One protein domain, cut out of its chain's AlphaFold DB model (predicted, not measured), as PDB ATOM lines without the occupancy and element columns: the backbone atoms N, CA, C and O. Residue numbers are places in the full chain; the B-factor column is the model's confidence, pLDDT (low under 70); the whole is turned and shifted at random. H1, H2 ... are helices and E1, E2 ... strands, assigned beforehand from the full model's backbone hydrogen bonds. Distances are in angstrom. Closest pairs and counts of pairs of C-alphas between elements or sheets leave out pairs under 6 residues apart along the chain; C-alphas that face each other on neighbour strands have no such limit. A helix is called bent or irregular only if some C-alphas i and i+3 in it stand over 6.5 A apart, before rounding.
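This is residues 17 to 129 of the 255 residues of an uncharacterized protein of Pedobacter zeae (UniProt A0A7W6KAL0). A strongly twisted sheet of three strands, E1, E5 and E4, curls round the long helix H1, while the hairpin of E2 and E3 reaches away from this body. Residues 63 to 69, round the last residues of H1, and residues 90 to 95, at the tip of the hairpin, stick out. The printed part has 113 residues with two named helices and five named strands, in the order H1 E1 E2 E3 E4 E5 H2. The larger sheet has the order E1, E5, E4 and is mixed; the class is mixed, helices and strands. The whole is loose, with a radius of gyration of the C-alphas of 16.9 A, and elongated, spanning 59 by 31 by 25 A.

Residues 17 to 39 hold no named element; within them residues 28 to 29 pair with residues 35 to 36, antiparallel. H1, residues 40 to 64, starts at C-alpha 40, (26.455, 89.198, 36.773), and is 35.6 A long. It has a kink of 29 degrees near residue 58 and is irregular, but only just: C-alphas 59 and 62 are 7.0 A apart. E1 is residues 76 to 80, E2 residues 86 to 91 and E3 residues 94 to 99. E4, residues 102 to 111, is 25.7 A long and bends by 50 degrees at residue 108. E5, residues 114 to 124, is 30.5 A long. H2, residues 125 to 129, is irregular, with C-alphas 126 and 129 7.5 A apart; it ends at C-alpha 129, (40.489, 70.221, 28.828).

E5 is the inner strand of the larger sheet. E1 is parallel to it at 41 degrees, with N 78 and O 121 2.9 A apart, within hydrogen-bond range. E4 and E5 form an antiparallel hairpin at 155 degrees, with N 105 and O 120 at 3.0 A. H1 and this sheet make two layers, a helix on one face of a sheet; the closest C-alphas of H1 and E1 are those of Leu 50 and Leu 76, 6.4 A apart. H2 is on the same face as H1, and the closest C-alphas of H2 and E1 are those of Ala 80 and Leu 125, 5.6 A apart. E2 and E3 form an antiparallel hairpin at 161 degrees, with N 89 and O 96 at 3.0 A. E2 and E3 are apart from H1, and E2 is only just apart from E4, at 8.1 A. Of the O i to N i+4 pairs, 19 of 21 are within hydrogen-bond range in H1 and 0 of 1 in H2, where 1 of 2 O i to N i+3 pairs is.

The two C-alphas farthest apart are those of Gly 32 and Asp 67, 59.4 A. The printed part has no cut. The link from H1 to E1 is long, with 11 residues; the other links are tight. The mean pLDDT of the printed part is 85.0, and residues 30 to 39 are under 70.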
ATOM      1  N   GLU A  17      46.092  85.283  21.488       83.25
ATOM      2  CA  GLU A  17      45.810  86.674  21.153       83.25
ATOM      3  C   GLU A  17      44.869  87.301  22.188       83.25
ATOM      4  O   GLU A  17      43.823  86.744  22.520       83.25
ATOM      5  N   TYR A  18      45.239  88.484  22.685       82.94
ATOM      6  CA  TYR A  18      44.454  89.297  23.624       82.94
ATOM      7  C   TYR A  18      44.079  90.646  22.990       82.94
ATOM      8  O   TYR A  18      44.226  91.703  23.602       82.94
ATOM      9  N   ASN A  19      43.648  90.624  21.730       81.88
ATOM     10  CA  ASN A  19      43.260  91.815  20.965       81.88
ATOM     11  C   ASN A  19      41.846  92.324  21.296       81.88
ATOM     12  O   ASN A  19      41.474  93.417  20.874       81.88
ATOM     13  N   LYS A  20      41.068  91.567  22.076       81.44
ATOM     14  CA  LYS A  20      39.697  91.925  22.441       81.44
ATOM     15  C   LYS A  20      39.637  92.718  23.741       81.44
ATOM     16  O   LYS A  20      40.310  92.399  24.724       81.44
ATOM     17  N   THR A  21      38.768  93.726  23.750       82.75
ATOM     18  CA  THR A  21      38.362  94.458  24.956       82.75
ATOM     19  C   THR A  21      36.931  94.061  25.291       82.75
ATOM     20  O   THR A  21      36.008  94.394  24.554       82.75
ATOM     21  N   VAL A  22      36.743  93.335  26.393       86.94
ATOM     22  CA  VAL A  22      35.407  92.931  26.846       86.94
ATOM     23  C   VAL A  22      34.852  93.994  27.788       86.94
ATOM     24  O   VAL A  22      35.437  94.263  28.836       86.94
ATOM     25  N   PHE A  23      33.716  94.584  27.417       84.12
ATOM     26  CA  PHE A  23      33.056  95.628  28.208       84.12
ATOM     27  C   PHE A  23      32.187  95.070  29.332       84.12
ATOM     28  O   PHE A  23      32.118  95.654  30.412       84.12
ATOM     29  N   ALA A  24      31.504  93.955  29.078       86.06
ATOM     30  CA  ALA A  24      30.614  93.335  30.042       86.06
ATOM     31  C   ALA A  24      30.455  91.843  29.752       86.06
ATOM     32  O   ALA A  24      30.462  91.417  28.600       86.06
ATOM     33  N   PHE A  25      30.239  91.083  30.819       88.38
ATOM     34  CA  PHE A  25      29.669  89.747  30.753       88.38
ATOM     35  C   PHE A  25      28.231  89.826  31.243       88.38
ATOM     36  O   PHE A  25      27.912  90.649  32.105       88.38
ATOM     37  N   ARG A  26      27.367  88.984  30.685       87.62
ATOM     38  CA  ARG A  26      25.988  88.876  31.144       87.62
ATOM     39  C   ARG A  26      25.500  87.448  31.041       87.62
ATOM     40  O   ARG A  26      25.707  86.801  30.017       87.62
ATOM     41  N   GLU A  27      24.823  87.005  32.088       86.50
ATOM     42  CA  GLU A  27      24.207  85.685  32.138       86.50
ATOM     43  C   GLU A  27      22.693  85.762  31.890       86.50
ATOM     44  O   GLU A  27      21.996  86.677  32.346       86.50
ATOM     45  N   TYR A  28      22.173  84.781  31.157       83.81
ATOM     46  CA  TYR A  28      20.759  84.675  30.822       83.81
ATOM     47  C   TYR A  28      20.244  83.265  31.105       83.81
ATOM     48  O   TYR A  28      20.922  82.279  30.817       83.81
ATOM     49  N   GLU A  29      19.015  83.162  31.610       80.56
ATOM     50  CA  GLU A  29      18.346  81.873  31.772       80.56
ATOM     51  C   GLU A  29      17.712  81.448  30.443       80.56
ATOM     52  O   GLU A  29      16.931  82.192  29.849       80.56
ATOM     53  N   GLY A  30      18.056  80.249  29.967       63.97
ATOM     54  CA  GLY A  30      17.658  79.750  28.644       63.97
ATOM     55  C   GLY A  30      16.443  78.816  28.615       63.97
ATOM     56  O   GLY A  30      16.154  78.245  27.565       63.97
ATOM     57  N   LYS A  31      15.728  78.601  29.727       58.22
ATOM     58  CA  LYS A  31      14.534  77.732  29.736       58.22
ATOM     59  C   LYS A  31      13.269  78.523  29.378       58.22
ATOM     60  O   LYS A  31      12.426  78.775  30.234       58.22
ATOM     61  N   GLY A  32      13.129  78.886  28.101       62.00
ATOM     62  CA  GLY A  32      11.941  79.558  27.558       62.00
ATOM     63  C   GLY A  32      12.211  81.011  27.173       62.00
ATOM     64  O   GLY A  32      12.963  81.266  26.238       62.00
ATOM     65  N   GLU A  33      11.585  81.967  27.861       56.44
ATOM     66  CA  GLU A  33      11.893  83.389  27.677       56.44
ATOM     67  C   GLU A  33      13.278  83.715  28.245       56.44
ATOM     68  O   GLU A  33      13.587  83.333  29.374       56.44
ATOM     69  N   VAL A  34      14.085  84.459  27.482       62.38
ATOM     70  CA  VAL A  34      15.388  84.971  27.924       62.38
ATOM     71  C   VAL A  34      15.163  85.917  29.103       62.38
ATOM     72  O   VAL A  34      14.836  87.092  28.931       62.38
ATOM     73  N   LYS A  35      15.316  85.400  30.322       61.31
ATOM     74  CA  LYS A  35      15.255  86.203  31.543       61.31
ATOM     75  C   LYS A  35      16.663  86.548  31.980       61.31
ATOM     76  O   LYS A  35      17.536  85.687  32.070       61.31
ATOM     77  N   LYS A  36      16.879  87.835  32.254       64.44
ATOM     78  CA  LYS A  36      18.125  88.305  32.850       64.44
ATOM     79  C   LYS A  36      18.264  87.669  34.231       64.44
ATOM     80  O   LYS A  36      17.436  87.926  35.107       64.44
ATOM     81  N   ILE A  37      19.319  86.889  34.426       64.94
ATOM     82  CA  ILE A  37      19.700  86.429  35.756       64.94
ATOM     83  C   ILE A  37      20.447  87.600  36.397       64.94
ATOM     84  O   ILE A  37      21.378  88.155  35.825       64.94
ATOM     85  N   GLY A  38      20.026  88.045  37.579       60.09
ATOM     86  CA  GLY A  38      20.675  89.153  38.292       60.09
ATOM     87  C   GLY A  38      22.068  88.828  38.855       60.09
ATOM     88  O   GLY A  38      22.506  89.534  39.756       60.09
ATOM     89  N   GLN A  39      22.737  87.763  38.391       63.66
ATOM     90  CA  GLN A  39      23.972  87.210  38.966       63.66
ATOM     91  C   GLN A  39      25.248  87.553  38.179       63.66
ATOM     92  O   GLN A  39      26.280  86.912  38.360       63.66
ATOM     93  N   ASP A  40      25.239  88.643  37.401       74.62
ATOM     94  CA  ASP A  40      26.455  89.198  36.773       74.62
ATOM     95  C   ASP A  40      27.586  89.448  37.810       74.62
ATOM     96  O   ASP A  40      28.773  89.459  37.468       74.62
ATOM     97  N   SER A  41      27.236  89.607  39.097       81.88
ATOM     98  CA  SER A  41      28.187  89.760  40.201       81.88
ATOM     99  C   SER A  41      29.101  88.551  40.387       81.88
ATOM    100  O   SER A  41      30.276  88.754  40.659       81.88
ATOM    101  N   ALA A  42      28.618  87.319  40.200       84.00
ATOM    102  CA  ALA A  42      29.435  86.117  40.390       84.00
ATOM    103  C   ALA A  42      30.549  86.023  39.334       84.00
ATOM    104  O   ALA A  42      31.701  85.715  39.653       84.00
ATOM    105  N   ILE A  43      30.229  86.371  38.083       85.25
ATOM    106  CA  ILE A  43      31.208  86.449  36.994       85.25
ATOM    107  C   ILE A  43      32.272  87.502  37.317       85.25
ATOM    108  O   ILE A  43      33.474  87.240  37.229       85.25
ATOM    109  N   PHE A  44      31.829  88.693  37.724       84.75
ATOM    110  CA  PHE A  44      32.735  89.776  38.084       84.75
ATOM    111  C   PHE A  44      33.611  89.410  39.290       84.75
ATOM    112  O   PHE A  44      34.822  89.606  39.247       84.75
ATOM    113  N   GLU A  45      33.040  88.827  40.343       87.44
ATOM    114  CA  GLU A  45      33.766  88.388  41.538       87.44
ATOM    115  C   GLU A  45      34.819  87.321  41.224       87.44
ATOM    116  O   GLU A  45      35.929  87.408  41.756       87.44
ATOM    117  N   SER A  46      34.522  86.372  40.326       88.81
ATOM    118  CA  SER A  46      35.499  85.386  39.834       88.81
ATOM    119  C   SER A  46      36.710  86.081  39.201       88.81
ATOM    120  O   SER A  46      37.855  85.872  39.613       88.81
ATOM    121  N   ILE A  47      36.455  87.003  38.267       89.38
ATOM    122  CA  ILE A  47      37.492  87.776  37.572       89.38
ATOM    123  C   ILE A  47      38.311  88.617  38.559       89.38
ATOM    124  O   ILE A  47      39.543  88.581  38.542       89.38
ATOM    125  N   ILE A  48      37.654  89.352  39.458       88.50
ATOM    126  CA  ILE A  48      38.333  90.199  40.447       88.50
ATOM    127  C   ILE A  48      39.181  89.372  41.409       88.50
ATOM    128  O   ILE A  48      40.284  89.790  41.765       88.50
ATOM    129  N   THR A  49      38.701  88.205  41.827       90.62
ATOM    130  CA  THR A  49      39.453  87.311  42.715       90.62
ATOM    131  C   THR A  49      40.711  86.786  42.029       90.62
ATOM    132  O   THR A  49      41.776  86.775  42.652       90.62
ATOM    133  N   LEU A  50      40.635  86.442  40.739       92.00
ATOM    134  CA  LEU A  50      41.800  86.044  39.943       92.00
ATOM    135  C   LEU A  50      42.829  87.174  39.832       92.00
ATOM    136  O   LEU A  50      44.010  86.952  40.093       92.00
ATOM    137  N   ILE A  51      42.384  88.394  39.518       90.31
ATOM    138  CA  ILE A  51      43.266  89.566  39.401       90.31
ATOM    139  C   ILE A  51      43.951  89.866  40.739       90.31
ATOM    140  O   ILE A  51      45.166  90.062  40.791       90.31
ATOM    141  N   LYS A  52      43.196  89.864  41.846       89.94
ATOM    142  CA  LYS A  52      43.754  90.066  43.193       89.94
ATOM    143  C   LYS A  52      44.766  88.981  43.558       89.94
ATOM    144  O   LYS A  52      45.815  89.303  44.110       89.94
ATOM    145  N   SER A  53      44.479  87.725  43.222       90.56
ATOM    146  CA  SER A  53      45.399  86.604  43.453       90.56
ATOM    147  C   SER A  53      46.690  86.761  42.648       90.56
ATOM    148  O   SER A  53      47.774  86.572  43.194       90.56
ATOM    149  N   GLN A  54      46.600  87.185  41.382       91.44
ATOM    150  CA  GLN A  54      47.774  87.477  40.556       91.44
ATOM    151  C   GLN A  54      48.627  88.594  41.161       91.44
ATOM    152  O   GLN A  54      49.844  88.451  41.256       91.44
ATOM    153  N   ALA A  55      47.997  89.697  41.575       88.69
ATOM    154  CA  ALA A  55      48.693  90.829  42.176       88.69
ATOM    155  C   ALA A  55      49.409  90.424  43.471       88.69
ATOM    156  O   ALA A  55      50.587  90.728  43.638       88.69
ATOM    157  N   TYR A  56      48.726  89.673  44.341       88.88
ATOM    158  CA  TYR A  56      49.318  89.139  45.566       88.88
ATOM    159  C   TYR A  56      50.526  88.241  45.277       88.88
ATOM    160  O   TYR A  56      51.568  88.370  45.921       88.88
ATOM    161  N   GLU A  57      50.419  87.353  44.283       89.25
ATOM    162  CA  GLU A  57      51.550  86.520  43.889       89.25
ATOM    163  C   GLU A  57      52.716  87.373  43.390       89.25
ATOM    164  O   GLU A  57      53.799  87.276  43.960       89.25
ATOM    165  N   LEU A  58      52.499  88.287  42.440       87.06
ATOM    166  CA  LEU A  58      53.543  89.181  41.924       87.06
ATOM    167  C   LEU A  58      54.251  89.992  43.022       87.06
ATOM    168  O   LEU A  58      55.469  90.151  42.961       87.06
ATOM    169  N   GLU A  59      53.520  90.473  44.029       87.06
ATOM    170  CA  GLU A  59      54.095  91.188  45.179       87.06
ATOM    171  C   GLU A  59      54.915  90.259  46.093       87.06
ATOM    172  O   GLU A  59      55.940  90.665  46.639       87.06
ATOM    173  N   SER A  60      54.497  89.000  46.247       88.06
ATOM    174  CA  SER A  60      55.141  88.042  47.155       88.06
ATOM    175  C   SER A  60      56.324  87.280  46.543       88.06
ATOM    176  O   SER A  60      57.226  86.852  47.272       88.06
ATOM    177  N   LEU A  61      56.356  87.114  45.217       86.88
ATOM    178  CA  LEU A  61      57.364  86.323  44.501       86.88
ATOM    179  C   LEU A  61      58.817  86.748  44.802       86.88
ATOM    180  O   LEU A  61      59.622  85.855  45.086       86.88
ATOM    181  N   PRO A  62      59.176  88.051  44.832       83.31
ATOM    182  CA  PRO A  62      60.535  88.485  45.172       83.31
ATOM    183  C   PRO A  62      60.979  88.101  46.591       83.31
ATOM    184  O   PRO A  62      62.174  88.009  46.865       83.31
ATOM    185  N   MET A  63      60.034  87.883  47.512       84.75
ATOM    186  CA  MET A  63      60.328  87.550  48.910       84.75
ATOM    187  C   MET A  63      60.417  86.041  49.155       84.75
ATOM    188  O   MET A  63      61.133  85.614  50.057       84.75
ATOM    189  N   ARG A  64      59.701  85.221  48.375       80.81
ATOM    190  CA  ARG A  64      59.609  83.766  48.605       80.81
ATOM    191  C   ARG A  64      60.841  82.987  48.151       80.81
ATOM    192  O   ARG A  64      61.139  81.950  48.738       80.81
ATOM    193  N   ARG A  65      61.514  83.426  47.084       72.38
ATOM    194  CA  ARG A  65      62.645  82.701  46.482       72.38
ATOM    195  C   ARG A  65      63.749  83.662  46.060       72.38
ATOM    196  O   ARG A  65      63.729  84.192  44.954       72.38
ATOM    197  N   GLN A  66      64.688  83.892  46.974       77.88
ATOM    198  CA  GLN A  66      65.825  84.800  46.777       77.88
ATOM    199  C   GLN A  66      67.109  84.074  46.359       77.88
ATOM    200  O   GLN A  66      68.096  84.717  46.016       77.88
ATOM    201  N   ASP A  67      67.112  82.741  46.382       82.06
ATOM    202  CA  ASP A  67      68.286  81.920  46.089       82.06
ATOM    203  C   ASP A  67      68.627  81.879  44.594       82.06
ATOM    204  O   ASP A  67      69.777  81.639  44.225       82.06
ATOM    205  N   ARG A  68      67.636  82.092  43.718       78.25
ATOM    206  CA  ARG A  68      67.795  82.032  42.259       78.25
ATOM    207  C   ARG A  68      66.904  83.046  41.552       78.25
ATOM    208  O   ARG A  68      65.913  83.527  42.094       78.25
ATOM    209  N   LYS A  69      67.235  83.326  40.289       80.19
ATOM    210  CA  LYS A  69      66.351  84.050  39.369       80.19
ATOM    211  C   LYS A  69      65.351  83.064  38.766       80.19
ATOM    212  O   LYS A  69      65.746  82.009  38.274       80.19
ATOM    213  N   TYR A  70      64.073  83.420  38.793       82.81
ATOM    214  CA  TYR A  70      62.982  82.601  38.270       82.81
ATOM    215  C   TYR A  70      62.220  83.373  37.200       82.81
ATOM    216  O   TYR A  70      61.993  84.574  37.338       82.81
ATOM    217  N   TYR A  71      61.801  82.664  36.156       82.50
ATOM    218  CA  TYR A  71      60.850  83.178  35.182       82.50
ATOM    219  C   TYR A  71      59.450  82.710  35.577       82.50
ATOM    220  O   TYR A  71      59.210  81.508  35.699       82.50
ATOM    221  N   TYR A  72      58.538  83.655  35.795       85.50
ATOM    222  CA  TYR A  72      57.156  83.365  36.163       85.50
ATOM    223  C   TYR A  72      56.230  83.716  35.005       85.50
ATOM    224  O   TYR A  72      56.273  84.824  34.475       85.50
ATOM    225  N   ASN A  73      55.363  82.775  34.645       85.31
ATOM    226  CA  ASN A  73      54.302  82.976  33.672       85.31
ATOM    227  C   ASN A  73      52.967  82.694  34.375       85.31
ATOM    228  O   ASN A  73      52.682  81.552  34.734       85.31
ATOM    229  N   LEU A  74      52.199  83.751  34.652       88.38
ATOM    230  CA  LEU A  74      50.919  83.673  35.355       88.38
ATOM    231  C   LEU A  74      49.782  83.830  34.344       88.38
ATOM    232  O   LEU A  74      49.540  84.938  33.863       88.38
ATOM    233  N   ASN A  75      49.076  82.737  34.058       88.56
ATOM    234  CA  ASN A  75      47.885  82.744  33.211       88.56
ATOM    235  C   ASN A  75      46.629  82.697  34.080       88.56
ATOM    236  O   ASN A  75      46.532  81.859  34.974       88.56
ATOM    237  N   LEU A  76      45.671  83.591  33.822       93.00
ATOM    238  CA  LEU A  76      44.410  83.637  34.559       93.00
ATOM    239  C   LEU A  76      43.314  82.974  33.734       93.00
ATOM    240  O   LEU A  76      43.054  83.388  32.605       93.00
ATOM    241  N   LEU A  77      42.670  81.965  34.312       94.38
ATOM    242  CA  LEU A  77      41.582  81.218  33.694       94.38
ATOM    243  C   LEU A  77      40.337  81.311  34.571       94.38
ATOM    244  O   LEU A  77      40.370  80.930  35.738       94.38
ATOM    245  N   THR A  78      39.240  81.776  33.986       94.25
ATOM    246  CA  THR A  78      37.896  81.658  34.552       94.25
ATOM    247  C   THR A  78      37.072  80.715  33.682       94.25
ATOM    248  O   THR A  78      37.167  80.739  32.452       94.25
ATOM    249  N   VAL A  79      36.272  79.866  34.321       94.06
ATOM    250  CA  VAL A  79      35.477  78.830  33.654       94.06
ATOM    251  C   VAL A  79      34.021  79.001  34.053       94.06
ATOM    252  O   VAL A  79      33.737  79.195  35.234       94.06
ATOM    253  N   ALA A  80      33.110  78.913  33.088       91.62
ATOM    254  CA  ALA A  80      31.676  78.898  33.354       91.62
ATOM    255  C   ALA A  80      31.032  77.612  32.830       91.62
ATOM    256  O   ALA A  80      31.268  77.196  31.693       91.62
ATOM    257  N   ASP A  81      30.194  77.000  33.661       92.00
ATOM    258  CA  ASP A  81      29.355  75.873  33.267       92.00
ATOM    259  C   ASP A  81      28.059  76.402  32.645       92.00
ATOM    260  O   ASP A  81      27.057  76.630  33.322       92.00
ATOM    261  N   VAL A  82      28.122  76.700  31.347       88.81
ATOM    262  CA  VAL A  82      27.012  77.273  30.579       88.81
ATOM    263  C   VAL A  82      26.770  76.466  29.313       88.81
ATOM    264  O   VAL A  82      27.705  76.013  28.654       88.81
ATOM    265  N   GLY A  83      25.500  76.331  28.928       88.81
ATOM    266  CA  GLY A  83      25.137  75.630  27.693       88.81
ATOM    267  C   GLY A  83      25.647  76.347  26.439       88.81
ATOM    268  O   GLY A  83      26.179  75.707  25.534       88.81
ATOM    269  N   LYS A  84      25.530  77.680  26.407       91.19
ATOM    270  CA  LYS A  84      25.990  78.534  25.306       91.19
ATOM    271  C   LYS A  84      26.822  79.686  25.836       91.19
ATOM    272  O   LYS A  84      26.482  80.267  26.863       91.19
ATOM    273  N   PHE A  85      27.859  80.045  25.091       92.88
ATOM    274  CA  PHE A  85      28.643  81.246  25.336       92.88
ATOM    275  C   PHE A  85      28.709  82.034  24.033       92.88
ATOM    276  O   PHE A  85      29.136  81.521  23.003       92.88
ATOM    277  N   ILE A  86      28.175  83.252  24.064       92.69
ATOM    278  CA  ILE A  86      27.969  84.074  22.874       92.69
ATOM    279  C   ILE A  86      28.829  85.321  23.014       92.69
ATOM    280  O   ILE A  86      28.716  86.065  23.988       92.69
ATOM    281  N   GLU A  87      29.681  85.540  22.025       92.69
ATOM    282  CA  GLU A  87      30.349  86.808  21.800       92.69
ATOM    283  C   GLU A  87      29.418  87.727  21.012       92.69
ATOM    284  O   GLU A  87      28.916  87.349  19.953       92.69
ATOM    285  N   LEU A  88      29.204  88.927  21.546       91.50
ATOM    286  CA  LEU A  88      28.502  90.010  20.870       91.50
ATOM    287  C   LEU A  88      29.516  91.108  20.568       91.50
ATOM    288  O   LEU A  88      30.001  91.774  21.485       91.50
ATOM    289  N   GLU A  89      29.846  91.282  19.294       89.81
ATOM    290  CA  GLU A  89      30.696  92.379  18.840       89.81
ATOM    291  C   GLU A  89      29.800  93.544  18.413       89.81
ATOM    292  O   GLU A  89      28.942  93.399  17.543       89.81
ATOM    293  N   CYS A  90      29.972  94.695  19.061       85.06
ATOM    294  CA  CYS A  90      29.209  95.903  18.771       85.06
ATOM    295  C   CYS A  90      30.085  96.882  17.987       85.06
ATOM    296  O   CYS A  90      31.043  97.423  18.542       85.06
ATOM    297  N   ASN A  91      29.732  97.135  16.727       83.69
ATOM    298  CA  ASN A  91      30.416  98.080  15.849       83.69
ATOM    299  C   ASN A  91      29.420  99.162  15.407       83.69
ATOM    300  O   ASN A  91      28.686  98.994  14.438       83.69
ATOM    301  N   ASN A  92      29.416 100.294  16.117       82.19
ATOM    302  CA  ASN A  92      28.442 101.379  15.942       82.19
ATOM    303  C   ASN A  92      26.988 100.878  16.079       82.19
ATOM    304  O   ASN A  92      26.597 100.476  17.172       82.19
ATOM    305  N   ASP A  93      26.214 100.911  14.990       86.06
ATOM    306  CA  ASP A  93      24.798 100.522  14.950       86.06
ATOM    307  C   ASP A  93      24.586  99.032  14.615       86.06
ATOM    308  O   ASP A  93      23.463  98.538  14.719       86.06
ATOM    309  N   ASP A  94      25.652  98.306  14.258       86.62
ATOM    310  CA  ASP A  94      25.596  96.883  13.934       86.62
ATOM    311  C   ASP A  94      26.100  96.026  15.103       86.62
ATOM    312  O   ASP A  94      27.057  96.366  15.810       86.62
ATOM    313  N   PHE A  95      25.467  94.867  15.280       87.38
ATOM    314  CA  PHE A  95      25.939  93.829  16.186       87.38
ATOM    315  C   PHE A  95      26.087  92.507  15.439       87.38
ATOM    316  O   PHE A  95      25.219  92.115  14.657       87.38
ATOM    317  N   THR A  96      27.185  91.806  15.699       92.00
ATOM    318  CA  THR A  96      27.379  90.429  15.245       92.00
ATOM    319  C   THR A  96      27.405  89.510  16.454       92.00
ATOM    320  O   THR A  96      27.995  89.821  17.489       92.00
ATOM    321  N   GLU A  97      26.720  88.376  16.333       92.00
ATOM    322  CA  GLU A  97      26.730  87.332  17.348       92.00
ATOM    323  C   GLU A  97      27.520  86.125  16.858       92.00
ATOM    324  O   GLU A  97      27.424  85.713  15.698       92.00
ATOM    325  N   LYS A  98      28.309  85.541  17.757       94.06
ATOM    326  CA  LYS A  98      29.051  84.319  17.486       94.06
ATOM    327  C   LYS A  98      29.049  83.432  18.716       94.06
ATOM    328  O   LYS A  98      29.473  83.848  19.789       94.06
ATOM    329  N   GLU A  99      28.618  82.187  18.552       94.62
ATOM    330  CA  GLU A  99      28.834  81.180  19.585       94.62
ATOM    331  C   GLU A  99      30.323  80.817  19.638       94.62
ATOM    332  O   GLU A  99      30.960  80.537  18.617       94.62
ATOM    333  N   ILE A 100      30.884  80.882  20.838       94.62
ATOM    334  CA  ILE A 100      32.295  80.658  21.122       94.62
ATOM    335  C   ILE A 100      32.426  79.712  22.309       94.62
ATOM    336  O   ILE A 100      31.559  79.631  23.169       94.62
ATOM    337  N   GLU A 101      33.549  79.015  22.391       95.19
ATOM    338  CA  GLU A 101      33.876  78.190  23.559       95.19
ATOM    339  C   GLU A 101      34.812  78.917  24.533       95.19
ATOM    340  O   GLU A 101      34.902  78.577  25.712       95.19
ATOM    341  N   ARG A 102      35.502  79.949  24.038       93.50
ATOM    342  CA  ARG A 102      36.568  80.666  24.731       93.50
ATOM    343  C   ARG A 102      36.686  82.093  24.210       93.50
ATOM    344  O   ARG A 102      36.574  82.330  23.010       93.50
ATOM    345  N   ILE A 103      37.017  83.017  25.107       93.31
ATOM    346  CA  ILE A 103      37.477  84.366  24.781       93.31
ATOM    347  C   ILE A 103      38.705  84.723  25.620       93.31
ATOM    348  O   ILE A 103      38.767  84.461  26.821       93.31
ATOM    349  N   ASN A 104      39.684  85.341  24.972       93.00
ATOM    350  CA  ASN A 104      40.853  85.923  25.616       93.00
ATOM    351  C   ASN A 104      40.706  87.442  25.588       93.00
ATOM    352  O   ASN A 104      40.402  88.010  24.538       93.00
ATOM    353  N   TYR A 105      40.947  88.114  26.707       90.25
ATOM    354  CA  TYR A 105      40.881  89.573  26.754       90.25
ATOM    355  C   TYR A 105      41.827  90.162  27.798       90.25
ATOM    356  O   TYR A 105      42.255  89.486  28.740       90.25
ATOM    357  N   VAL A 106      42.174  91.436  27.617       87.56
ATOM    358  CA  VAL A 106      42.914  92.199  28.627       87.56
ATOM    359  C   VAL A 106      41.915  92.908  29.527       87.56
ATOM    360  O   VAL A 106      41.159  93.769  29.077       87.56
ATOM    361  N   ASN A 107      41.926  92.568  30.811       84.69
ATOM    362  CA  ASN A 107      41.214  93.325  31.827       84.69
ATOM    363  C   ASN A 107      42.136  94.399  32.415       84.69
ATOM    364  O   ASN A 107      43.289  94.112  32.747       84.69
ATOM    365  N   ARG A 108      41.620  95.622  32.553       82.62
ATOM    366  CA  ARG A 108      42.306  96.715  33.245       82.62
ATOM    367  C   ARG A 108      41.641  96.926  34.590       82.62
ATOM    368  O   ARG A 108      40.461  97.268  34.646       82.62
ATOM    369  N   PHE A 109      42.397  96.733  35.661       80.50
ATOM    370  CA  PHE A 109      41.879  96.904  37.009       80.50
ATOM    371  C   PHE A 109      42.860  97.671  37.885       80.50
ATOM    372  O   PHE A 109      44.076  97.542  37.753       80.50
ATOM    373  N   LEU A 110      42.324  98.466  38.808       75.19
ATOM    374  CA  LEU A 110      43.120  99.219  39.763       75.19
ATOM    375  C   LEU A 110      43.242  98.416  41.063       75.19
ATOM    376  O   LEU A 110      42.280  98.276  41.817       75.19
ATOM    377  N   VAL A 111      44.437  97.892  41.329       72.94
ATOM    378  CA  VAL A 111      44.787  97.194  42.577       72.94
ATOM    379  C   VAL A 111      45.819  98.053  43.301       72.94
ATOM    380  O   VAL A 111      46.773  98.522  42.692       72.94
ATOM    381  N   ASN A 112      45.623  98.333  44.592       71.31
ATOM    382  CA  ASN A 112      46.573  99.120  45.397       71.31
ATOM    383  C   ASN A 112      46.975 100.481  44.775       71.31
ATOM    384  O   ASN A 112      48.123 100.907  44.884       71.31
ATOM    385  N   LYS A 113      46.028 101.185  44.129       78.75
ATOM    386  CA  LYS A 113      46.254 102.462  43.407       78.75
ATOM    387  C   LYS A 113      47.200 102.370  42.204       78.75
ATOM    388  O   LYS A 113      47.610 103.403  41.681       78.75
ATOM    389  N   LYS A 114      47.523 101.161  41.749       77.75
ATOM    390  CA  LYS A 114      48.271 100.906  40.522       77.75
ATOM    391  C   LYS A 114      47.342 100.271  39.499       77.75
ATOM    392  O   LYS A 114      46.487  99.457  39.840       77.75
ATOM    393  N   GLU A 115      47.476 100.689  38.249       79.31
ATOM    394  CA  GLU A 115      46.774 100.049  37.144       79.31
ATOM    395  C   GLU A 115      47.488  98.741  36.800       79.31
ATOM    396  O   GLU A 115      48.700  98.718  36.580       79.31
ATOM    397  N   HIS A 116      46.732  97.648  36.778       78.88
ATOM    398  CA  HIS A 116      47.205  96.330  36.387       78.88
ATOM    399  C   HIS A 116      46.460  95.881  35.134       78.88
ATOM    400  O   HIS A 116      45.230  95.910  35.076       78.88
ATOM    401  N   ASN A 117      47.227  95.420  34.148       83.44
ATOM    402  CA  ASN A 117      46.701  94.766  32.958       83.44
ATOM    403  C   ASN A 117      46.801  93.256  33.156       83.44
ATOM    404  O   ASN A 117      47.898  92.711  33.254       83.44
ATOM    405  N   SER A 118      45.654  92.589  33.224       86.62
ATOM    406  CA  SER A 118      45.560  91.146  33.428       86.62
ATOM    407  C   SER A 118      45.074  90.470  32.155       86.62
ATOM    408  O   SER A 118      44.022  90.813  31.620       86.62
ATOM    409  N   ARG A 119      45.844  89.497  31.669       89.69
ATOM    410  CA  ARG A 119      45.453  88.617  30.566       89.69
ATOM    411  C   ARG A 119      44.545  87.524  31.117       89.69
ATOM    412  O   ARG A 119      44.991  86.735  31.948       89.69
ATOM    413  N   ILE A 120      43.286  87.516  30.690       91.50
ATOM    414  CA  ILE A 120      42.272  86.586  31.189       91.50
ATOM    415  C   ILE A 120      41.773  85.721  30.042       91.50
ATOM    416  O   ILE A 120      41.383  86.226  28.989       91.50
ATOM    417  N   VAL A 121      41.774  84.414  30.279       94.38
ATOM    418  CA  VAL A 121      41.071  83.428  29.469       94.38
ATOM    419  C   VAL A 121      39.746  83.134  30.156       94.38
ATOM    420  O   VAL A 121      39.719  82.727  31.316       94.38
ATOM    421  N   PHE A 122      38.647  83.348  29.446       93.88
ATOM    422  CA  PHE A 122      37.314  82.943  29.872       93.88
ATOM    423  C   PHE A 122      36.854  81.817  28.956       93.88
ATOM    424  O   PHE A 122      36.776  82.013  27.744       93.88
ATOM    425  N   ALA A 123      36.551  80.649  29.514       95.25
ATOM    426  CA  ALA A 123      36.128  79.486  28.740       95.25
ATOM    427  C   ALA A 123      34.857  78.833  29.292       95.25
ATOM    428  O   ALA A 123      34.539  78.942  30.480       95.25
ATOM    429  N   LYS A 124      34.140  78.119  28.424       95.75
ATOM    430  CA  LYS A 124      33.120  77.154  28.838       95.75
ATOM    431  C   LYS A 124      33.778  75.965  29.530       95.75
ATOM    432  O   LYS A 124      34.903  75.588  29.197       95.75
ATOM    433  N   LEU A 125      33.050  75.324  30.442       96.38
ATOM    434  CA  LEU A 125      33.498  74.087  31.084       96.38
ATOM    435  C   LEU A 125      33.806  72.986  30.057       96.38
ATOM    436  O   LEU A 125      34.799  72.280  30.208       96.38
ATOM    437  N   SER A 126      33.024  72.905  28.976       96.62
ATOM    438  CA  SER A 126      33.251  71.987  27.848       96.62
ATOM    439  C   SER A 126      34.613  72.147  27.172       96.62
ATOM    440  O   SER A 126      35.101  71.190  26.580       96.62
ATOM    441  N   ALA A 127      35.236  73.323  27.267       96.12
ATOM    442  CA  ALA A 127      36.525  73.626  26.650       96.12
ATOM    443  C   ALA A 127      37.700  73.587  27.637       96.12
ATOM    444  O   ALA A 127      38.837  73.856  27.252       96.12
ATOM    445  N   LEU A 128      37.460  73.265  28.914       95.81
ATOM    446  CA  LEU A 128      38.491  73.306  29.952       95.81
ATOM    447  C   LEU A 128      39.685  72.400  29.629       95.81
ATOM    448  O   LEU A 128      40.830  72.825  29.774       95.81
ATOM    449  N   GLU A 129      39.428  71.174  29.174       96.44
ATOM    450  CA  GLU A 129      40.489  70.221  28.828       96.44
ATOM    451  C   GLU A 129      41.374  70.748  27.689       96.44
ATOM    452  O   GLU A 129      42.600  70.697  27.789       96.44
TER     453      GLU A 129